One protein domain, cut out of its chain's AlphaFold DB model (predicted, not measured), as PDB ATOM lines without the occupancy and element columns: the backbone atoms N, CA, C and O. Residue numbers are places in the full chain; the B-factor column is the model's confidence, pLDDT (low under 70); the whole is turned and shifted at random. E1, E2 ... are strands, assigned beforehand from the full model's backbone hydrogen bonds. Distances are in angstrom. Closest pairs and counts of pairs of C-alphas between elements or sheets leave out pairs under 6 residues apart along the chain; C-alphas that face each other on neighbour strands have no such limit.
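Overview. This is residues 278 to 342 of the 344 residues of an uncharacterized protein of Lignipirellula cremea (UniProt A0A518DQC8). One strongly twisted wall of five antiparallel strands, in the order E1, E7, E6, E5, E4, makes the body, and a small separate hairpin, E2 and E3, extends from its E4 edge, where E3 runs on into E4. The tips of that hairpin and of the E4-E5 hairpin mark the longest axis. The printed part has 65 residues, with no named helix and seven strands, E1 to E7; the class is all strand, though under half of the residues, 31, are in named elements. It is compact, with a radius of gyration of the C-alphas of 11.3 A, and spans 35 by 27 by 22 A.

Arrangement. Edge strand E1, residues 283 to 286, is antiparallel to E7, residues 338 to 341, at 138 degrees; N 284 and O 340 are within hydrogen-bond range, 2.8 A. E2, residues 296 to 299, and E3, residues 302 to 305, form a hairpin, with N 297 and O 304 2.9 A apart. E3 runs on into edge strand E4, residues 307 to 310, at 37 degrees. E4, E5, residues 317 to 322, E6, residues 328 to 332, and E7 form a meander, each strand the antiparallel neighbour of the one before; N 309 and O 318 are 2.8 A apart, N 319 and O 331 2.8 A, and N 330 and O 339 2.8 A. E1 and E2 are apart.

Along the chain. E1 begins at C-alpha 283 (220.042, 485.752, 434.416). E5 is 16.2 A long and E6 13.1 A. E7 ends at C-alpha 341 (221.913, 489.727, 434.567).

Size, cuts and confidence. The two farthest C-alphas, of Asn 301 and Ala 313, are 35.4 A apart. The printed part has no cut and no long link. Its mean pLDDT is 87.1, and no printed residue is under 70.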
ATOM      1  N   MET A 278     220.907 479.016 434.950       80.50
ATOM      2  CA  MET A 278     221.180 480.443 434.712       80.50
ATOM      3  C   MET A 278     220.049 481.353 435.217       80.50
ATOM      4  O   MET A 278     220.336 482.363 435.856       80.50
ATOM      5  N   GLN A 279     218.784 480.965 435.022       84.00
ATOM      6  CA  GLN A 279     217.621 481.706 435.532       84.00
ATOM      7  C   GLN A 279     217.588 481.743 437.062       84.00
ATOM      8  O   GLN A 279     217.334 482.795 437.640       84.00
ATOM      9  N   ARG A 280     217.969 480.644 437.730       84.94
ATOM     10  CA  ARG A 280     218.113 480.610 439.199       84.94
ATOM     11  C   ARG A 280     219.192 481.563 439.728       84.94
ATOM     12  O   ARG A 280     219.123 481.985 440.874       84.94
ATOM     13  N   MET A 281     220.181 481.913 438.901       81.50
ATOM     14  CA  MET A 281     221.231 482.885 439.234       81.50
ATOM     15  C   MET A 281     220.855 484.331 438.856       81.50
ATOM     16  O   MET A 281     221.721 485.208 438.860       81.50
ATOM     17  N   GLY A 282     219.589 484.581 438.498       85.38
ATOM     18  CA  GLY A 282     219.079 485.903 438.132       85.38
ATOM     19  C   GLY A 282     219.422 486.347 436.709       85.38
ATOM     20  O   GLY A 282     219.337 487.536 436.413       85.38
ATOM     21  N   TYR A 283     219.837 485.429 435.828       86.50
ATOM     22  CA  TYR A 283     220.042 485.752 434.416       86.50
ATOM     23  C   TYR A 283     218.756 485.531 433.613       86.50
ATOM     24  O   TYR A 283     218.160 484.455 433.670       86.50
ATOM     25  N   SER A 284     218.375 486.501 432.789       86.25
ATOM     26  CA  SER A 284     217.365 486.343 431.746       86.25
ATOM     27  C   SER A 284     218.028 486.008 430.405       86.25
ATOM     28  O   SER A 284     219.147 486.429 430.105       86.25
ATOM     29  N   THR A 285     217.363 485.190 429.591       86.62
ATOM     30  CA  THR A 285     217.787 484.919 428.211       86.62
ATOM     31  C   THR A 285     217.273 486.019 427.301       86.62
ATOM     32  O   THR A 285     216.103 486.387 427.387       86.62
ATOM     33  N   THR A 286     218.109 486.494 426.388       81.81
ATOM     34  CA  THR A 286     217.720 487.497 425.394       81.81
ATOM     35  C   THR A 286     218.203 487.081 424.016       81.81
ATOM     36  O   THR A 286     219.363 486.715 423.829       81.81
ATOM     37  N   ASN A 287     217.295 487.140 423.044       78.56
ATOM     38  CA  ASN A 287     217.592 486.821 421.649       78.56
ATOM     39  C   ASN A 287     218.126 488.040 420.879       78.56
ATOM     40  O   ASN A 287     218.586 487.893 419.749       78.56
ATOM     41  N   ASN A 288     218.091 489.232 421.484       78.81
ATOM     42  CA  ASN A 288     218.390 490.488 420.791       78.81
ATOM     43  C   ASN A 288     219.879 490.859 420.810       78.81
ATOM     44  O   ASN A 288     220.271 491.821 420.157       78.81
ATOM     45  N   HIS A 289     220.720 490.105 421.524       81.62
ATOM     46  CA  HIS A 289     222.162 490.348 421.576       81.62
ATOM     47  C   HIS A 289     222.916 489.190 420.935       81.62
ATOM     48  O   HIS A 289     223.088 488.121 421.531       81.62
ATOM     49  N   ARG A 290     223.376 489.424 419.704       78.12
ATOM     50  CA  ARG A 290     224.300 488.528 419.012       78.12
ATOM     51  C   ARG A 290     225.720 488.859 419.452       78.12
ATOM     52  O   ARG A 290     226.195 489.974 419.251       78.12
ATOM     53  N   LEU A 291     226.359 487.876 420.073       84.00
ATOM     54  CA  LEU A 291     227.807 487.823 420.220       84.00
ATOM     55  C   LEU A 291     228.345 487.021 419.030       84.00
ATOM     56  O   LEU A 291     227.761 485.989 418.707       84.00
ATOM     57  N   ASP A 292     229.407 487.448 418.368       85.56
ATOM     58  CA  ASP A 292     230.078 486.612 417.369       85.56
ATOM     59  C   ASP A 292     231.187 485.750 418.002       85.56
ATOM     60  O   ASP A 292     231.450 485.821 419.205       85.56
ATOM     61  N   GLN A 293     231.823 484.888 417.204       84.12
ATOM     62  CA  GLN A 293     232.935 484.053 417.677       84.12
ATOM     63  C   GLN A 293     234.186 484.876 418.034       84.12
ATOM     64  O   GLN A 293     235.016 484.408 418.809       84.12
ATOM     65  N   SER A 294     234.300 486.109 417.526       86.94
ATOM     66  CA  SER A 294     235.397 487.030 417.847       86.94
ATOM     67  C   SER A 294     235.201 487.760 419.181       86.94
ATOM     68  O   SER A 294     236.062 488.533 419.597       86.94
ATOM     69  N   GLY A 295     234.069 487.535 419.859       88.56
ATOM     70  CA  GLY A 295     233.724 488.202 421.107       88.56
ATOM     71  C   GLY A 295     233.141 489.605 420.923       88.56
ATOM     72  O   GLY A 295     232.993 490.323 421.912       88.56
ATOM     73  N   ARG A 296     232.783 490.017 419.702       92.19
ATOM     74  CA  ARG A 296     232.083 491.288 419.465       92.19
ATOM     75  C   ARG A 296     230.594 491.107 419.701       92.19
ATOM     76  O   ARG A 296     229.978 490.165 419.203       92.19
ATOM     77  N   MET A 297     230.004 492.018 420.466       91.00
ATOM     78  CA  MET A 297     228.578 492.038 420.775       91.00
ATOM     79  C   MET A 297     227.961 493.351 420.315       91.00
ATOM     80  O   MET A 297     228.523 494.415 420.568       91.00
ATOM     81  N   GLN A 298     226.779 493.286 419.706       90.12
ATOM     82  CA  GLN A 298     225.973 494.477 419.436       90.12
ATOM     83  C   GLN A 298     224.941 494.696 420.551       90.12
ATOM     84  O   GLN A 298     224.105 493.832 420.841       90.12
ATOM     85  N   ILE A 299     225.005 495.866 421.189       86.50
ATOM     86  CA  ILE A 299     224.015 496.339 422.163       86.50
ATOM     87  C   ILE A 299     223.464 497.670 421.643       86.50
ATOM     88  O   ILE A 299     224.130 498.703 421.714       86.50
ATOM     89  N   GLY A 300     222.246 497.646 421.094       86.75
ATOM     90  CA  GLY A 300     221.684 498.806 420.401       86.75
ATOM     91  C   GLY A 300     222.569 499.206 419.215       86.75
ATOM     92  O   GLY A 300     222.876 498.367 418.374       86.75
ATOM     93  N   ASN A 301     223.023 500.463 419.189       88.62
ATOM     94  CA  ASN A 301     223.886 501.001 418.126       88.62
ATOM     95  C   ASN A 301     225.390 500.913 418.448       88.62
ATOM     96  O   ASN A 301     226.203 501.489 417.730       88.62
ATOM     97  N   GLN A 302     225.773 500.249 419.542       89.94
ATOM     98  CA  GLN A 302     227.169 500.136 419.961       89.94
ATOM     99  C   GLN A 302     227.687 498.711 419.766       89.94
ATOM    100  O   GLN A 302     227.046 497.739 420.169       89.94
ATOM    101  N   THR A 303     228.886 498.608 419.192       92.62
ATOM    102  CA  THR A 303     229.662 497.366 419.138       92.62
ATOM    103  C   THR A 303     230.658 497.372 420.287       92.62
ATOM    104  O   THR A 303     231.457 498.299 420.416       92.62
ATOM    105  N   VAL A 304     230.615 496.340 421.123       93.81
ATOM    106  CA  VAL A 304     231.483 496.202 422.297       93.81
ATOM    107  C   VAL A 304     232.254 494.890 422.237       93.81
ATOM    108  O   VAL A 304     231.750 493.888 421.734       93.81
ATOM    109  N   GLN A 305     233.479 494.893 422.762       95.25
ATOM    110  CA  GLN A 305     234.322 493.703 422.844       95.25
ATOM    111  C   GLN A 305     234.120 493.029 424.208       95.25
ATOM    112  O   GLN A 305     234.401 493.619 425.254       95.25
ATOM    113  N   ALA A 306     233.618 491.797 424.214       93.94
ATOM    114  CA  ALA A 306     233.566 490.963 425.406       93.94
ATOM    115  C   ALA A 306     234.956 490.384 425.707       93.94
ATOM    116  O   ALA A 306     235.737 490.105 424.797       93.94
ATOM    117  N   ARG A 307     235.258 490.159 426.988       95.12
ATOM    118  CA  ARG A 307     236.472 489.441 427.403       95.12
ATOM    119  C   ARG A 307     236.170 487.958 427.567       95.12
ATOM    120  O   ARG A 307     235.121 487.600 428.106       95.12
ATOM    121  N   ARG A 308     237.090 487.091 427.154       94.12
ATOM    122  CA  ARG A 308     236.996 485.654 427.431       94.12
ATOM    123  C   ARG A 308     237.465 485.401 428.864       94.12
ATOM    124  O   ARG A 308     238.526 485.869 429.260       94.12
ATOM    125  N   ALA A 309     236.657 484.707 429.655       92.75
ATOM    126  CA  ALA A 309     236.972 484.345 431.030       92.75
ATOM    127  C   ALA A 309     236.854 482.827 431.196       92.75
ATOM    128  O   ALA A 309     235.823 482.240 430.856       92.75
ATOM    129  N   ARG A 310     237.903 482.198 431.734       91.69
ATOM    130  CA  ARG A 310     237.911 480.775 432.082       91.69
ATOM    131  C   ARG A 310     237.448 480.613 433.524       91.69
ATOM    132  O   ARG A 310     237.938 481.301 434.415       91.69
ATOM    133  N   ASN A 311     236.488 479.725 433.761       80.88
ATOM    134  CA  ASN A 311     236.085 479.366 435.114       80.88
ATOM    135  C   ASN A 311     237.055 478.300 435.659       80.88
ATOM    136  O   ASN A 311     237.027 477.178 435.144       80.88
ATOM    137  N   PRO A 312     237.856 478.597 436.702       72.88
ATOM    138  CA  PRO A 312     238.872 477.672 437.206       72.88
ATOM    139  C   PRO A 312     238.274 476.376 437.767       72.88
ATOM    140  O   PRO A 312     238.873 475.321 437.616       72.88
ATOM    141  N   ALA A 313     237.060 476.414 438.325       71.31
ATOM    142  CA  ALA A 313     236.423 475.236 438.918       71.31
ATOM    143  C   ALA A 313     235.856 474.252 437.882       71.31
ATOM    144  O   ALA A 313     235.627 473.090 438.194       71.31
ATOM    145  N   THR A 314     235.563 474.716 436.664       80.56
ATOM    146  CA  THR A 314     234.926 473.873 435.629       80.56
ATOM    147  C   THR A 314     235.772 473.713 434.372       80.56
ATOM    148  O   THR A 314     235.347 473.025 433.452       80.56
ATOM    149  N   GLY A 315     236.897 474.423 434.268       86.25
ATOM    150  CA  GLY A 315     237.732 474.498 433.066       86.25
ATOM    151  C   GLY A 315     237.088 475.210 431.867       86.25
ATOM    152  O   GLY A 315     237.800 475.554 430.926       86.25
ATOM    153  N   ARG A 316     235.773 475.467 431.902       86.31
ATOM    154  CA  ARG A 316     234.992 476.027 430.792       86.31
ATOM    155  C   ARG A 316     235.231 477.521 430.613       86.31
ATOM    156  O   ARG A 316     235.298 478.277 431.585       86.31
ATOM    157  N   SER A 317     235.264 477.942 429.356       89.50
ATOM    158  CA  SER A 317     235.404 479.337 428.945       89.50
ATOM    159  C   SER A 317     234.050 479.954 428.589       89.50
ATOM    160  O   SER A 317     233.132 479.287 428.100       89.50
ATOM    161  N   ALA A 318     233.903 481.241 428.883       92.19
ATOM    162  CA  ALA A 318     232.741 482.030 428.505       92.19
ATOM    163  C   ALA A 318     233.160 483.456 428.148       92.19
ATOM    164  O   ALA A 318     234.078 484.023 428.742       92.19
ATOM    165  N   TRP A 319     232.437 484.062 427.220       93.25
ATOM    166  CA  TRP A 319     232.539 485.482 426.938       93.25
ATOM    167  C   TRP A 319     231.735 486.269 427.960       93.25
ATOM    168  O   TRP A 319     230.565 485.969 428.205       93.25
ATOM    169  N   VAL A 320     232.371 487.270 428.562       93.38
ATOM    170  CA  VAL A 320     231.795 488.109 429.608       93.38
ATOM    171  C   VAL A 320     231.966 489.572 429.233       93.38
ATOM    172  O   VAL A 320     233.076 490.036 428.975       93.38
ATOM    173  N   TYR A 321     230.872 490.322 429.267       94.31
ATOM    174  CA  TYR A 321     230.888 491.771 429.116       94.31
ATOM    175  C   TYR A 321     230.080 492.422 430.237       94.31
ATOM    176  O   TYR A 321     228.983 491.965 430.556       94.31
ATOM    177  N   THR A 322     230.622 493.483 430.833       93.25
ATOM    178  CA  THR A 322     229.931 494.276 431.853       93.25
ATOM    179  C   THR A 322     229.740 495.687 431.314       93.25
ATOM    180  O   THR A 322     230.712 496.358 430.975       93.25
ATOM    181  N   THR A 323     228.488 496.130 431.211       91.06
ATOM    182  CA  THR A 323     228.154 497.509 430.818       91.06
ATOM    183  C   THR A 323     228.518 498.507 431.917       91.06
ATOM    184  O   THR A 323     228.660 498.138 433.082       91.06
ATOM    185  N   LYS A 324     228.589 499.798 431.567       89.75
ATOM    186  CA  LYS A 324     228.780 500.886 432.543       89.75
ATOM    187  C   LYS A 324     227.666 500.956 433.599       89.75
ATOM    188  O   LYS A 324     227.939 501.369 434.715       89.75
ATOM    189  N   SER A 325     226.446 500.526 433.267       86.88
ATOM    190  CA  SER A 325     225.315 500.437 434.202       86.88
ATOM    191  C   SER A 325     225.256 499.109 434.971       86.88
ATOM    192  O   SER A 325     224.243 498.788 435.579       86.88
ATOM    193  N   GLY A 326     226.318 498.297 434.923       89.19
ATOM    194  CA  GLY A 326     226.443 497.087 435.735       89.19
ATOM    195  C   GLY A 326     225.768 495.834 435.169       89.19
ATOM    196  O   GLY A 326     225.964 494.752 435.723       89.19
ATOM    197  N   HIS A 327     225.030 495.907 434.052       88.50
ATOM    198  CA  HIS A 327     224.501 494.696 433.406       88.50
ATOM    199  C   HIS A 327     225.638 493.797 432.934       88.50
ATOM    200  O   HIS A 327     226.567 494.264 432.263       88.50
ATOM    201  N   LYS A 328     225.524 492.502 433.236       90.88
ATOM    202  CA  LYS A 328     226.507 491.482 432.879       90.88
ATOM    203  C   LYS A 328     225.936 490.537 431.829       90.88
ATOM    204  O   LYS A 328     224.952 489.846 432.081       90.88
ATOM    205  N   PHE A 329     226.601 490.482 430.686       89.56
ATOM    206  CA  PHE A 329     226.303 489.602 429.564       89.56
ATOM    207  C   PHE A 329     227.267 488.422 429.604       89.56
ATOM    208  O   PHE A 329     228.475 488.616 429.762       89.56
ATOM    209  N   VAL A 330     226.741 487.204 429.493       88.88
ATOM    210  CA  VAL A 330     227.524 485.966 429.504       88.88
ATOM    211  C   VAL A 330     227.057 485.054 428.378       88.88
ATOM    212  O   VAL A 330     225.869 484.745 428.286       88.88
ATOM    213  N   ARG A 331     227.995 484.566 427.567       90.06
ATOM    214  CA  ARG A 331     227.758 483.492 426.594       90.06
ATOM    215  C   ARG A 331     228.809 482.407 426.777       90.06
ATOM    216  O   ARG A 331     230.001 482.699 426.788       90.06
ATOM    217  N   ARG A 332     228.372 481.162 426.963       88.12
ATOM    218  CA  ARG A 332     229.284 480.015 427.089       88.12
ATOM    219  C   ARG A 332     229.774 479.590 425.710       88.12
ATOM    220  O   ARG A 332     229.002 479.656 424.754       88.12
ATOM    221  N   ASP A 333     231.014 479.118 425.631       82.88
ATOM    222  CA  ASP A 333     231.518 478.500 424.404       82.88
ATOM    223  C   ASP A 333     230.635 477.290 424.040       82.88
ATOM    224  O   ASP A 333     230.262 476.496 424.906       82.88
ATOM    225  N   GLY A 334     230.221 477.213 422.772       81.00
ATOM    226  CA  GLY A 334     229.288 476.200 422.260       81.00
ATOM    227  C   GLY A 334     227.791 476.488 422.468       81.00
ATOM    228  O   GLY A 334     226.964 475.829 421.844       81.00
ATOM    229  N   ASP A 335     227.405 477.484 423.277       82.81
ATOM    230  CA  ASP A 335     225.997 477.896 423.416       82.81
ATOM    231  C   ASP A 335     225.657 478.981 422.376       82.81
ATOM    232  O   ASP A 335     226.470 479.861 422.076       82.81
ATOM    233  N   SER A 336     224.454 478.945 421.805       80.81
ATOM    234  CA  SER A 336     223.950 479.986 420.895       80.81
ATOM    235  C   SER A 336     223.268 481.137 421.637       80.81
ATOM    236  O   SER A 336     223.029 482.191 421.047       80.81
ATOM    237  N   ARG A 337     222.963 480.957 422.929       86.06
ATOM    238  CA  ARG A 337     222.201 481.917 423.733       86.06
ATOM    239  C   ARG A 337     223.102 482.844 424.544       86.06
ATOM    240  O   ARG A 337     224.076 482.417 425.165       86.06
ATOM    241  N   THR A 338     222.710 484.115 424.597       86.19
ATOM    242  CA  THR A 338     223.310 485.132 425.467       86.19
ATOM    243  C   THR A 338     222.435 485.313 426.708       86.19
ATOM    244  O   THR A 338     221.219 485.495 426.611       86.19
ATOM    245  N   TYR A 339     223.056 485.264 427.884       89.69
ATOM    246  CA  TYR A 339     222.394 485.441 429.175       89.69
ATOM    247  C   TYR A 339     222.752 486.809 429.750       89.69
ATOM    248  O   TYR A 339     223.921 487.192 429.741       89.69
ATOM    249  N   VAL A 340     221.768 487.530 430.286       90.19
ATOM    250  CA  VAL A 340     221.954 488.871 430.856       90.19
ATOM    251  C   VAL A 340     221.477 488.892 432.291       90.19
ATOM    252  O   VAL A 340     220.380 488.439 432.590       90.19
ATOM    253  N   ARG A 341     222.296 489.434 433.186       90.75
ATOM    254  CA  ARG A 341     221.913 489.727 434.567       90.75
ATOM    255  C   ARG A 341     221.929 491.234 434.766       90.75
ATOM    256  O   ARG A 341     222.900 491.889 434.379       90.75
ATOM    257  N   SER A 342     220.865 491.778 435.347       86.25
ATOM    258  CA  SER A 342     220.819 493.182 435.744       86.25
ATOM    259  C   SER A 342     221.883 493.469 436.801       86.25
ATOM    260  O   SER A 342     222.032 492.698 437.751       86.25
TER     261      SER A 342